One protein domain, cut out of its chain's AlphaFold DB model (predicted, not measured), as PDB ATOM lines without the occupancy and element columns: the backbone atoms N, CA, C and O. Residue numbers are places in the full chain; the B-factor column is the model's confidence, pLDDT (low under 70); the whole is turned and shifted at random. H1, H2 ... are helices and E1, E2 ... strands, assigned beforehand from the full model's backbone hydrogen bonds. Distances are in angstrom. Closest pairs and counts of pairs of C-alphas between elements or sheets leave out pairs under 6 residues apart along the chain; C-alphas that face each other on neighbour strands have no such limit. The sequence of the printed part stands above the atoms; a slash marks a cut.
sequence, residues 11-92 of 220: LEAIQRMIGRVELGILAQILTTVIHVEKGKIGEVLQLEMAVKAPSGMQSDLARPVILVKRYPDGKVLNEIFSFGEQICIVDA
ATOM      1  N   LEU A  11     -32.459 -40.768  16.159       84.44
ATOM      2  CA  LEU A  11     -32.170 -41.452  14.898       84.44
ATOM      3  C   LEU A  11     -31.599 -40.484  13.852       84.44
ATOM      4  O   LEU A  11     -30.618 -40.794  13.179       84.44
ATOM      5  N   GLU A  12     -32.147 -39.274  13.774       84.75
ATOM      6  CA  GLU A  12     -31.640 -38.211  12.901       84.75
ATOM      7  C   GLU A  12     -30.205 -37.797  13.287       84.75
ATOM      8  O   GLU A  12     -29.361 -37.551  12.420       84.75
ATOM      9  N   ALA A  13     -29.887 -37.782  14.588       87.81
ATOM     10  CA  ALA A  13     -28.526 -37.528  15.062       87.81
ATOM     11  C   ALA A  13     -27.543 -38.605  14.567       87.81
ATOM     12  O   ALA A  13     -26.451 -38.281  14.097       87.81
ATOM     13  N   ILE A  14     -27.952 -39.877  14.616       87.12
ATOM     14  CA  ILE A  14     -27.164 -41.011  14.114       87.12
ATOM     15  C   ILE A  14     -26.977 -40.902  12.591       87.12
ATOM     16  O   ILE A  14     -25.856 -41.032  12.106       87.12
ATOM     17  N   GLN A  15     -28.030 -40.577  11.834       83.12
ATOM     18  CA  GLN A  15     -27.962 -40.382  10.376       83.12
ATOM     19  C   GLN A  15     -26.943 -39.313   9.962       83.12
ATOM     20  O   GLN A  15     -26.159 -39.511   9.034       83.12
ATOM     21  N   ARG A  16     -26.898 -38.185  10.678       83.12
ATOM     22  CA  ARG A  16     -25.907 -37.126  10.415       83.12
ATOM     23  C   ARG A  16     -24.468 -37.589  10.651       83.12
ATOM     24  O   ARG A  16     -23.547 -37.054  10.034       83.12
ATOM     25  N   MET A  17     -24.263 -38.532  11.564       83.44
ATOM     26  CA  MET A  17     -22.946 -39.093  11.874       83.44
ATOM     27  C   MET A  17     -22.522 -40.137  10.843       83.44
ATOM     28  O   MET A  17     -21.374 -40.128  10.405       83.44
ATOM     29  N   ILE A  18     -23.471 -40.952  10.384       82.75
ATOM     30  CA  ILE A  18     -23.296 -41.924   9.302       82.75
ATOM     31  C   ILE A  18     -22.761 -41.266   8.021       82.75
ATOM     32  O   ILE A  18     -21.855 -41.793   7.391       82.75
ATOM     33  N   GLY A  19     -23.259 -40.084   7.649       73.88
ATOM     34  CA  GLY A  19     -22.783 -39.384   6.447       73.88
ATOM     35  C   GLY A  19     -21.321 -38.911   6.501       73.88
ATOM     36  O   GLY A  19     -20.810 -38.418   5.501       73.88
ATOM     37  N   ARG A  20     -20.651 -39.013   7.658       83.75
ATOM     38  CA  ARG A  20     -19.259 -38.570   7.862       83.75
ATOM     39  C   ARG A  20     -18.295 -39.702   8.203       83.75
ATOM     40  O   ARG A  20     -17.090 -39.477   8.200       83.75
ATOM     41  N   VAL A  21     -18.813 -40.870   8.570       83.31
ATOM     42  CA  VAL A  21     -18.029 -41.973   9.127       83.31
ATOM     43  C   VAL A  21     -18.533 -43.280   8.538       83.31
ATOM     44  O   VAL A  21     -19.737 -43.507   8.456       83.31
ATOM     45  N   GLU A  22     -17.612 -44.164   8.168       82.00
ATOM     46  CA  GLU A  22     -17.959 -45.502   7.698       82.00
ATOM     47  C   GLU A  22     -18.756 -46.281   8.753       82.00
ATOM     48  O   GLU A  22     -18.474 -46.216   9.953       82.00
ATOM     49  N   LEU A  23     -19.730 -47.074   8.299       78.44
ATOM     50  CA  LEU A  23     -20.652 -47.803   9.172       78.44
ATOM     51  C   LEU A  23     -19.919 -48.677  10.211       78.44
ATOM     52  O   LEU A  23     -20.287 -48.689  11.381       78.44
ATOM     53  N   GLY A  24     -18.842 -49.358   9.807       74.31
ATOM     54  CA  GLY A  24     -18.062 -50.216  10.708       74.31
ATOM     55  C   GLY A  24     -17.336 -49.452  11.823       74.31
ATOM     56  O   GLY A  24     -17.166 -49.976  12.922       74.31
ATOM     57  N   ILE A  25     -16.952 -48.200  11.567       84.06
ATOM     58  CA  ILE A  25     -16.288 -47.328  12.544       84.06
ATOM     59  C   ILE A  25     -17.331 -46.643  13.438       84.06
ATOM     60  O   ILE A  25     -17.085 -46.410  14.622       84.06
ATOM     61  N   LEU A  26     -18.525 -46.362  12.905       85.38
ATOM     62  CA  LEU A  26     -19.598 -45.681  13.626       85.38
ATOM     63  C   LEU A  26     -19.936 -46.368  14.954       85.38
ATOM     64  O   LEU A  26     -19.998 -45.693  15.979       85.38
ATOM     65  N   ALA A  27     -20.102 -47.694  14.950       79.94
ATOM     66  CA  ALA A  27     -20.441 -48.461  16.152       79.94
ATOM     67  C   ALA A  27     -19.327 -48.457  17.219       79.94
ATOM     68  O   ALA A  27     -19.591 -48.736  18.385       79.94
ATOM     69  N   GLN A  28     -18.086 -48.130  16.843       84.62
ATOM     70  CA  GLN A  28     -16.970 -47.988  17.784       84.62
ATOM     71  C   GLN A  28     -16.926 -46.591  18.416       84.62
ATOM     72  O   GLN A  28     -16.495 -46.438  19.557       84.62
ATOM     73  N   ILE A  29     -17.369 -45.566  17.683       87.75
ATOM     74  CA  ILE A  29     -17.362 -44.170  18.144       87.75
ATOM     75  C   ILE A  29     -18.633 -43.846  18.937       87.75
ATOM     76  O   ILE A  29     -18.571 -43.196  19.983       87.75
ATOM     77  N   LEU A  30     -19.790 -44.277  18.434       88.56
ATOM     78  CA  LEU A  30     -21.105 -44.015  19.008       88.56
ATOM     79  C   LEU A  30     -21.655 -45.281  19.643       88.56
ATOM     80  O   LEU A  30     -22.176 -46.154  18.961       88.56
ATOM     81  N   THR A  31     -21.582 -45.337  20.967       90.00
ATOM     82  CA  THR A  31     -22.129 -46.442  21.760       90.00
ATOM     83  C   THR A  31     -23.498 -46.108  22.343       90.00
ATOM     84  O   THR A  31     -24.357 -46.977  22.477       90.00
ATOM     85  N   THR A  32     -23.725 -44.848  22.719       91.12
ATOM     86  CA  THR A  32     -24.954 -44.401  23.383       91.12
ATOM     87  C   THR A  32     -25.364 -43.027  22.876       91.12
ATOM     88  O   THR A  32     -24.549 -42.107  22.817       91.12
ATOM     89  N   VAL A  33     -26.643 -42.884  22.547       91.50
ATOM     90  CA  VAL A  33     -27.268 -41.627  22.144       91.50
ATOM     91  C   VAL A  33     -28.374 -41.309  23.133       91.50
ATOM     92  O   VAL A  33     -29.251 -42.130  23.390       91.50
ATOM     93  N   ILE A  34     -28.320 -40.108  23.698       92.94
ATOM     94  CA  ILE A  34     -29.304 -39.626  24.662       92.94
ATOM     95  C   ILE A  34     -30.069 -38.497  23.992       92.94
ATOM     96  O   ILE A  34     -29.492 -37.457  23.668       92.94
ATOM     97  N   HIS A  35     -31.364 -38.699  23.785       93.00
ATOM     98  CA  HIS A  35     -32.240 -37.645  23.308       93.00
ATOM     99  C   HIS A  35     -32.805 -36.868  24.491       93.00
ATOM    100  O   HIS A  35     -33.371 -37.448  25.421       93.00
ATOM    101  N   VAL A  36     -32.656 -35.547  24.448       91.62
ATOM    102  CA  VAL A  36     -33.147 -34.643  25.488       91.62
ATOM    103  C   VAL A  36     -34.212 -33.741  24.884       91.62
ATOM    104  O   VAL A  36     -33.925 -32.962  23.978       91.62
ATOM    105  N   GLU A  37     -35.425 -33.808  25.423       89.19
ATOM    106  CA  GLU A  37     -36.552 -32.974  25.013       89.19
ATOM    107  C   GLU A  37     -37.074 -32.195  26.226       89.19
ATOM    108  O   GLU A  37     -37.316 -32.764  27.291       89.19
ATOM    109  N   LYS A  38     -37.238 -30.871  26.091       91.81
ATOM    110  CA  LYS A  38     -37.781 -29.990  27.152       91.81
ATOM    111  C   LYS A  38     -37.085 -30.166  28.518       91.81
ATOM    112  O   LYS A  38     -37.727 -30.121  29.565       91.81
ATOM    113  N   GLY A  39     -35.767 -30.388  28.507       90.31
ATOM    114  CA  GLY A  39     -34.960 -30.573  29.721       90.31
ATOM    115  C   GLY A  39     -35.123 -31.936  30.407       90.31
ATOM    116  O   GLY A  39     -34.615 -32.116  31.512       90.31
ATOM    117  N   LYS A  40     -35.809 -32.897  29.779       91.38
ATOM    118  CA  LYS A  40     -35.934 -34.283  30.248       91.38
ATOM    119  C   LYS A  40     -35.289 -35.239  29.250       91.38
ATOM    120  O   LYS A  40     -35.261 -34.970  28.053       91.38
ATOM    121  N   ILE A  41     -34.783 -36.364  29.747       90.88
ATOM    122  CA  ILE A  41     -34.307 -37.454  28.891       90.88
ATOM    123  C   ILE A  41     -35.543 -38.120  28.281       90.88
ATOM    124  O   ILE A  41     -36.354 -38.682  29.014       90.88
ATOM    125  N   GLY A  42     -35.708 -37.993  26.964       86.00
ATOM    126  CA  GLY A  42     -36.832 -38.570  26.228       86.00
ATOM    127  C   GLY A  42     -36.602 -40.046  25.925       86.00
ATOM    128  O   GLY A  42     -37.418 -40.893  26.277       86.00
ATOM    129  N   GLU A  43     -35.455 -40.363  25.325       87.38
ATOM    130  CA  GLU A  43     -35.055 -41.734  25.014       87.38
ATOM    131  C   GLU A  43     -33.538 -41.913  25.108       87.38
ATOM    132  O   GLU A  43     -32.760 -40.977  24.902       87.38
ATOM    133  N   VAL A  44     -33.122 -43.141  25.421       91.81
ATOM    134  CA  VAL A  44     -31.719 -43.559  25.421       91.81
ATOM    135  C   VAL A  44     -31.583 -44.726  24.458       91.81
ATOM    136  O   VAL A  44     -32.207 -45.772  24.645       91.81
ATOM    137  N   LEU A  45     -30.767 -44.532  23.428       91.62
ATOM    138  CA  LEU A  45     -30.473 -45.539  22.420       91.62
ATOM    139  C   LEU A  45     -29.049 -46.051  22.597       91.62
ATOM    140  O   LEU A  45     -28.114 -45.279  22.802       91.62
ATOM    141  N   GLN A  46     -28.889 -47.359  22.491       91.19
ATOM    142  CA  GLN A  46     -27.614 -48.055  22.491       91.19
ATOM    143  C   GLN A  46     -27.369 -48.622  21.100       91.19
ATOM    144  O   GLN A  46     -28.261 -49.229  20.513       91.19
ATOM    145  N   LEU A  47     -26.171 -48.404  20.571       90.50
ATOM    146  CA  LEU A  47     -25.768 -48.934  19.277       90.50
ATOM    147  C   LEU A  47     -24.847 -50.128  19.514       90.50
ATOM    148  O   LEU A  47     -23.871 -50.029  20.255       90.50
ATOM    149  N   GLU A  48     -25.154 -51.249  18.875       88.38
ATOM    150  CA  GLU A  48     -24.368 -52.476  18.968       88.38
ATOM    151  C   GLU A  48     -24.166 -53.064  17.576       88.38
ATOM    152  O   GLU A  48     -25.110 -53.185  16.802       88.38
ATOM    153  N   MET A  49     -22.936 -53.439  17.239       85.50
ATOM    154  CA  MET A  49     -22.648 -54.085  15.962       85.50
ATOM    155  C   MET A  49     -22.889 -55.592  16.064       85.50
ATOM    156  O   MET A  49     -22.360 -56.250  16.956       85.50
ATOM    157  N   ALA A  50     -23.632 -56.147  15.111       83.25
ATOM    158  CA  ALA A  50     -23.856 -57.577  14.964       83.25
ATOM    159  C   ALA A  50     -23.625 -58.005  13.512       83.25
ATOM    160  O   ALA A  50     -23.975 -57.293  12.572       83.25
ATOM    161  N   VAL A  51     -23.059 -59.194  13.314       78.12
ATOM    162  CA  VAL A  51     -22.966 -59.813  11.989       78.12
ATOM    163  C   VAL A  51     -24.174 -60.721  11.833       78.12
ATOM    164  O   VAL A  51     -24.273 -61.753  12.496       78.12
ATOM    165  N   LYS A  52     -25.125 -60.312  10.998       71.88
ATOM    166  CA  LYS A  52     -26.349 -61.072  10.745       71.88
ATOM    167  C   LYS A  52     -26.816 -60.878   9.311       71.88
ATOM    168  O   LYS A  52     -26.406 -59.932   8.640       71.88
ATOM    169  N   ALA A  53     -27.692 -61.763   8.847       64.25
ATOM    170  CA  ALA A  53     -28.501 -61.457   7.677       64.25
ATOM    171  C   ALA A  53     -29.429 -60.282   8.047       64.25
ATOM    172  O   ALA A  53     -30.122 -60.378   9.067       64.25
ATOM    173  N   PRO A  54     -29.429 -59.169   7.292       61.62
ATOM    174  CA  PRO A  54     -30.391 -58.098   7.510       61.62
ATOM    175  C   PRO A  54     -31.812 -58.650   7.391       61.62
ATOM    176  O   PRO A  54     -32.080 -59.508   6.541       61.62
ATOM    177  N   SER A  55     -32.726 -58.154   8.222       58.34
ATOM    178  CA  SER A  55     -34.136 -58.537   8.145       58.34
ATOM    179  C   SER A  55     -34.683 -58.249   6.734       58.34
ATOM    180  O   SER A  55     -34.741 -57.095   6.314       58.34
ATOM    181  N   GLY A  56     -35.049 -59.300   5.980       59.41
ATOM    182  CA  GLY A  56     -35.618 -59.198   4.625       59.41
ATOM    183  C   GLY A  56     -34.746 -59.656   3.438       59.41
ATOM    184  O   GLY A  56     -35.168 -59.436   2.304       59.41
ATOM    185  N   MET A  57     -33.581 -60.291   3.646       53.19
ATOM    186  CA  MET A  57     -32.693 -60.790   2.568       53.19
ATOM    187  C   MET A  57     -32.477 -62.321   2.617       53.19
ATOM    188  O   MET A  57     -32.473 -62.913   3.695       53.19
ATOM    189  N   GLN A  58     -32.273 -62.966   1.456       52.72
ATOM    190  CA  GLN A  58     -31.913 -64.390   1.350       52.72
ATOM    191  C   GLN A  58     -30.438 -64.622   1.750       52.72
ATOM    192  O   GLN A  58     -29.561 -63.794   1.513       52.72
ATOM    193  N   SER A  59     -30.193 -65.752   2.404       54.97
ATOM    194  CA  SER A  59     -29.242 -65.996   3.498       54.97
ATOM    195  C   SER A  59     -27.738 -66.112   3.184       54.97
ATOM    196  O   SER A  59     -27.019 -66.633   4.032       54.97
ATOM    197  N   ASP A  60     -27.228 -65.654   2.037       53.06
ATOM    198  CA  ASP A  60     -25.881 -66.082   1.592       53.06
ATOM    199  C   ASP A  60     -24.737 -65.062   1.774       53.06
ATOM    200  O   ASP A  60     -23.583 -65.341   1.464       53.06
ATOM    201  N   LEU A  61     -25.011 -63.872   2.325       60.97
ATOM    202  CA  LEU A  61     -23.975 -62.872   2.617       60.97
ATOM    203  C   LEU A  61     -24.198 -62.262   4.002       60.97
ATOM    204  O   LEU A  61     -24.936 -61.288   4.158       60.97
ATOM    205  N   ALA A  62     -23.550 -62.830   5.021       62.88
ATOM    206  CA  ALA A  62     -23.488 -62.229   6.348       62.88
ATOM    207  C   ALA A  62     -22.778 -60.868   6.259       62.88
ATOM    208  O   ALA A  62     -21.642 -60.777   5.790       62.88
ATOM    209  N   ARG A  63     -23.460 -59.802   6.683       75.00
ATOM    210  CA  ARG A  63     -22.963 -58.422   6.615       75.00
ATOM    211  C   ARG A  63     -22.928 -57.797   8.009       75.00
ATOM    212  O   ARG A  63     -23.682 -58.222   8.888       75.00
ATOM    213  N   PRO A  64     -22.060 -56.796   8.235       78.81
ATOM    214  CA  PRO A  64     -22.099 -56.011   9.458       78.81
ATOM    215  C   PRO A  64     -23.371 -55.153   9.482       78.81
ATOM    216  O   PRO A  64     -23.630 -54.375   8.565       78.81
ATOM    217  N   VAL A  65     -24.156 -55.302  10.546       85.06
ATOM    218  CA  VAL A  65     -25.379 -54.542  10.818       85.06
ATOM    219  C   VAL A  65     -25.227 -53.864  12.177       85.06
ATOM    220  O   VAL A  65     -24.746 -54.473  13.131       85.06
ATOM    221  N   ILE A  66     -25.649 -52.609  12.293       88.00
ATOM    222  CA  ILE A  66     -25.738 -51.915  13.578       88.00
ATOM    223  C   ILE A  66     -27.167 -52.039  14.093       88.00
ATOM    224  O   ILE A  66     -28.118 -51.641  13.427       88.00
ATOM    225  N   LEU A  67     -27.313 -52.580  15.292       88.12
ATOM    226  CA  LEU A  67     -28.559 -52.660  16.035       88.12
ATOM    227  C   LEU A  67     -28.688 -51.427  16.917       88.12
ATOM    228  O   LEU A  67     -27.812 -51.144  17.731       88.12
ATOM    229  N   VAL A  68     -29.804 -50.726  16.790       89.62
ATOM    230  CA  VAL A  68     -30.173 -49.614  17.662       89.62
ATOM    231  C   VAL A  68     -31.187 -50.137  18.668       89.62
ATOM    232  O   VAL A  68     -32.326 -50.444  18.317       89.62
ATOM    233  N   LYS A  69     -30.764 -50.277  19.921       89.19
ATOM    234  CA  LYS A  69     -31.562 -50.804  21.030       89.19
ATOM    235  C   LYS A  69     -32.023 -49.682  21.946       89.19
ATOM    236  O   LYS A  69     -31.254 -48.778  22.255       89.19
ATOM    237  N   ARG A  70     -33.257 -49.752  22.439       89.62
ATOM    238  CA  ARG A  70     -33.745 -48.862  23.496       89.62
ATOM    239  C   ARG A  70     -33.251 -49.338  24.859       89.62
ATOM    240  O   ARG A  70     -33.433 -50.502  25.200       89.62
ATOM    241  N   TYR A  71     -32.704 -48.434  25.661       88.19
ATOM    242  CA  TYR A  71     -32.422 -48.676  27.075       88.19
ATOM    243  C   TYR A  71     -33.582 -48.150  27.944       88.19
ATOM    244  O   TYR A  71     -34.073 -47.052  27.665       88.19
ATOM    245  N   PRO A  72     -34.025 -48.875  28.993       83.00
ATOM    246  CA  PRO A  72     -33.476 -50.128  29.536       83.00
ATOM    247  C   PRO A  72     -34.046 -51.415  28.920       83.00
ATOM    248  O   PRO A  72     -33.521 -52.489  29.193       83.00
ATOM    249  N   ASP A  73     -35.095 -51.327  28.097       82.44
ATOM    250  CA  ASP A  73     -35.869 -52.496  27.645       82.44
ATOM    251  C   ASP A  73     -35.079 -53.483  26.763       82.44
ATOM    252  O   ASP A  73     -35.518 -54.610  26.544       82.44
ATOM    253  N   GLY A  74     -33.951 -53.058  26.188       82.06
ATOM    254  CA  GLY A  74     -33.116 -53.857  25.285       82.06
ATOM    255  C   GLY A  74     -33.763 -54.153  23.928       82.06
ATOM    256  O   GLY A  74     -33.170 -54.854  23.106       82.06
ATOM    257  N   LYS A  75     -34.964 -53.620  23.673       83.00
ATOM    258  CA  LYS A  75     -35.698 -53.805  22.419       83.00
ATOM    259  C   LYS A  75     -34.937 -53.167  21.268       83.00
ATOM    260  O   LYS A  75     -34.614 -51.981  21.327       83.00
ATOM    261  N   VAL A  76     -34.673 -53.946  20.222       84.25
ATOM    262  CA  VAL A  76     -34.122 -53.419  18.973       84.25
ATOM    263  C   VAL A  76     -35.225 -52.596  18.312       84.25
ATOM    264  O   VAL A  76     -36.297 -53.121  18.038       84.25
ATOM    265  N   LEU A  77     -34.977 -51.306  18.107       82.75
ATOM    266  CA  LEU A  77     -35.882 -50.409  17.392       82.75
ATOM    267  C   LEU A  77     -35.529 -50.357  15.914       82.75
ATOM    268  O   LEU A  77     -36.421 -50.406  15.076       82.75
ATOM    269  N   ASN A  78     -34.232 -50.288  15.598       84.19
ATOM    270  CA  ASN A  78     -33.755 -50.101  14.234       84.19
ATOM    271  C   ASN A  78     -32.523 -50.954  13.932       84.19
ATOM    272  O   ASN A  78     -31.714 -51.259  14.808       84.19
ATOM    273  N   GLU A  79     -32.361 -51.282  12.660       83.81
ATOM    274  CA  GLU A  79     -31.209 -51.934  12.064       83.81
ATOM    275  C   GLU A  79     -30.632 -51.017  10.992       83.81
ATOM    276  O   GLU A  79     -31.360 -50.516  10.136       83.81
ATOM    277  N   ILE A  80     -29.324 -50.801  11.025       83.00
ATOM    278  CA  ILE A  80     -28.615 -49.981  10.047       83.00
ATOM    279  C   ILE A  80     -27.617 -50.869   9.321       83.00
ATOM    280  O   ILE A  80     -26.782 -51.512   9.956       83.00
ATOM    281  N   PHE A  81     -27.683 -50.901   7.995       80.94
ATOM    282  CA  PHE A  81     -26.758 -51.676   7.172       80.94
ATOM    283  C   PHE A  81     -26.421 -50.943   5.876       80.94
ATOM    284  O   PHE A  81     -27.160 -50.069   5.422       80.94
ATOM    285  N   SER A  82     -25.289 -51.304   5.276       75.00
ATOM    286  CA  SER A  82     -24.878 -50.795   3.969       75.00
ATOM    287  C   SER A  82     -25.285 -51.757   2.852       75.00
ATOM    288  O   SER A  82     -25.072 -52.975   2.924       75.00
ATOM    289  N   PHE A  83     -25.860 -51.198   1.791       71.19
ATOM    290  CA  PHE A  83     -26.187 -51.899   0.559       71.19
ATOM    291  C   PHE A  83     -25.530 -51.179  -0.621       71.19
ATOM    292  O   PHE A  83     -25.938 -50.085  -1.012       71.19
ATOM    293  N   GLY A  84     -24.473 -51.785  -1.169       72.56
ATOM    294  CA  GLY A  84     -23.614 -51.119  -2.149       72.56
ATOM    295  C   GLY A  84     -22.986 -49.864  -1.541       72.56
ATOM    296  O   GLY A  84     -22.300 -49.952  -0.524       72.56
ATOM    297  N   GLU A  85     -23.267 -48.712  -2.144       68.62
ATOM    298  CA  GLU A  85     -22.802 -47.392  -1.693       68.62
ATOM    299  C   GLU A  85     -23.827 -46.653  -0.812       68.62
ATOM    300  O   GLU A  85     -23.545 -45.573  -0.296       68.62
ATOM    301  N   GLN A  86     -25.025 -47.216  -0.630       70.94
ATOM    302  CA  GLN A  86     -26.112 -46.589   0.122       70.94
ATOM    303  C   GLN A  86     -26.253 -47.188   1.523       70.94
ATOM    304  O   GLN A  86     -25.930 -48.354   1.762       70.94
ATOM    305  N   ILE A  87     -26.760 -46.387   2.463       76.94
ATOM    306  CA  ILE A  87     -26.994 -46.810   3.847       76.94
ATOM    307  C   ILE A  87     -28.493 -46.844   4.108       76.94
ATOM    308  O   ILE A  87     -29.193 -45.851   3.910       76.94
ATOM    309  N   CYS A  88     -28.974 -48.001   4.548       75.69
ATOM    310  CA  CYS A  88     -30.377 -48.263   4.817       75.69
ATOM    311  C   CYS A  88     -30.610 -48.345   6.325       75.69
ATOM    312  O   CYS A  88     -29.800 -48.915   7.059       75.69
ATOM    313  N   ILE A  89     -31.735 -47.791   6.776       78.88
ATOM    314  CA  ILE A  89     -32.207 -47.889   8.159       78.88
ATOM    315  C   ILE A  89     -33.575 -48.558   8.114       78.88
ATOM    316  O   ILE A  89     -34.477 -48.081   7.430       78.88
ATOM    317  N   VAL A  90     -33.702 -49.675   8.818       74.81
ATOM    318  CA  VAL A  90     -34.903 -50.511   8.873       74.81
ATOM    319  C   VAL A  90     -35.394 -50.564  10.311       74.81
ATOM    320  O   VAL A  90     -34.585 -50.646  11.226       74.81
ATOM    321  N   ASP A  91     -36.701 -50.507  10.534       75.38
ATOM    322  CA  ASP A  91     -37.273 -50.739  11.861       75.38
ATOM    323  C   ASP A  91     -37.211 -52.245  12.189       75.38
ATOM    324  O   ASP A  91     -37.599 -53.087  11.380       75.38
ATOM    325  N   ALA A  92     -36.670 -52.595  13.357       62.56
ATOM    326  CA  ALA A  92     -36.453 -53.980  13.782       62.56
ATOM    327  C   ALA A  92     -37.723 -54.634  14.339       62.56
ATOM    328  O   ALA A  92     -37.898 -55.850  14.245       62.56
TER     329      ALA A  92
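What this domain is: This is residues 11 to 92 of the 220 residues of the protein "KH_dom_type_1 domain-containing protein" of Euryarchaeota archaeon (UniProt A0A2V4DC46). A strongly twisted sheet of five strands, curled like part of a barrel, has two short helices on one face, and it curls round the first of them, H1. The hairpin of E1 and E2 reaches out at one end of the long axis and the link of residues 53 to 62 lies at the other. The printed part has 82 residues, with two named helices and then five named strands in the order H1, H2, E1, E2, E3, E4, E5; the sheet's order is E1, E2, E3, E4, E5, all antiparallel. The class is mixed, helices and strands. The whole is compact by its radius of gyration of the C-alphas, 13.1 A, yet elongated in outline, spanning 46 by 28 by 18 A.

Where its parts are: The longest strand, E2, takes residues 40 to 52 and measures 34.5 A from first to last C-alpha; it bends by 51 degrees at residue 49. E1 is residues 32 to 37, 16.4 A. E3 is residues 63 to 71, 24.6 A, and E4 is residues 76 to 83, 20.1 A. E5, residues 86 to 91, ends with C-alpha 91 at (-37.273, -50.739, 11.861). H1, residues 11 to 18, begins with C-alpha 11 at (-32.170, -41.452, 14.898). H2 is residues 23 to 29, with C-alpha 23 at (-20.652, -47.803, 9.172).

How they stand to each other: The five strands form a meander, each the antiparallel neighbour of the one before, with E1 and E5 as edge strands. In the hairpin of E1 and E2, N 33 and O 45 are 2.8 A apart, within hydrogen-bond range. So are N 48 and O 67 of E2 and E3, at 2.9 A, N 66 and O 80 of E3 and E4, at 2.8 A, and N 81 and O 88 of E4 and E5, at 3.0 A. E1 and E5 are apart. With H1 and H2 on the same face, helices and sheet make two layers. H2 runs along the strands at a height over the sheet of 8.7 A, only just over E3 alone, since 4 of its C-alphas fall on E3 and 2 on E2; on the local plane it stands at 26 degrees to E3. Its closest C-alphas to E2 are those of Ala 27 and Met 49, 6.0 A apart. H1 is near E1 and near E5, with 6 and 5 pairs of C-alphas within 10 A. H1 and H2 are close but not clearly touching, about perpendicular at 74 degrees; their closest C-alphas, of Ile 18 and Leu 26, are 6.8 A apart. In H1 every O i to N i+4 pair is within hydrogen-bond range; in H2 1 of 3 is, beside 3 of 4 O i to N i+3 pairs.

The domain as a whole: The C-alphas of Gly 39 and Asp 60, the two farthest apart, are 46.2 A from each other. The printed part has no cut and no long link; E2 to E3 is short, with 10 residues. The mean pLDDT of the printed part is 80.5, and residues 53 to 62, 85 and 92 are under 70.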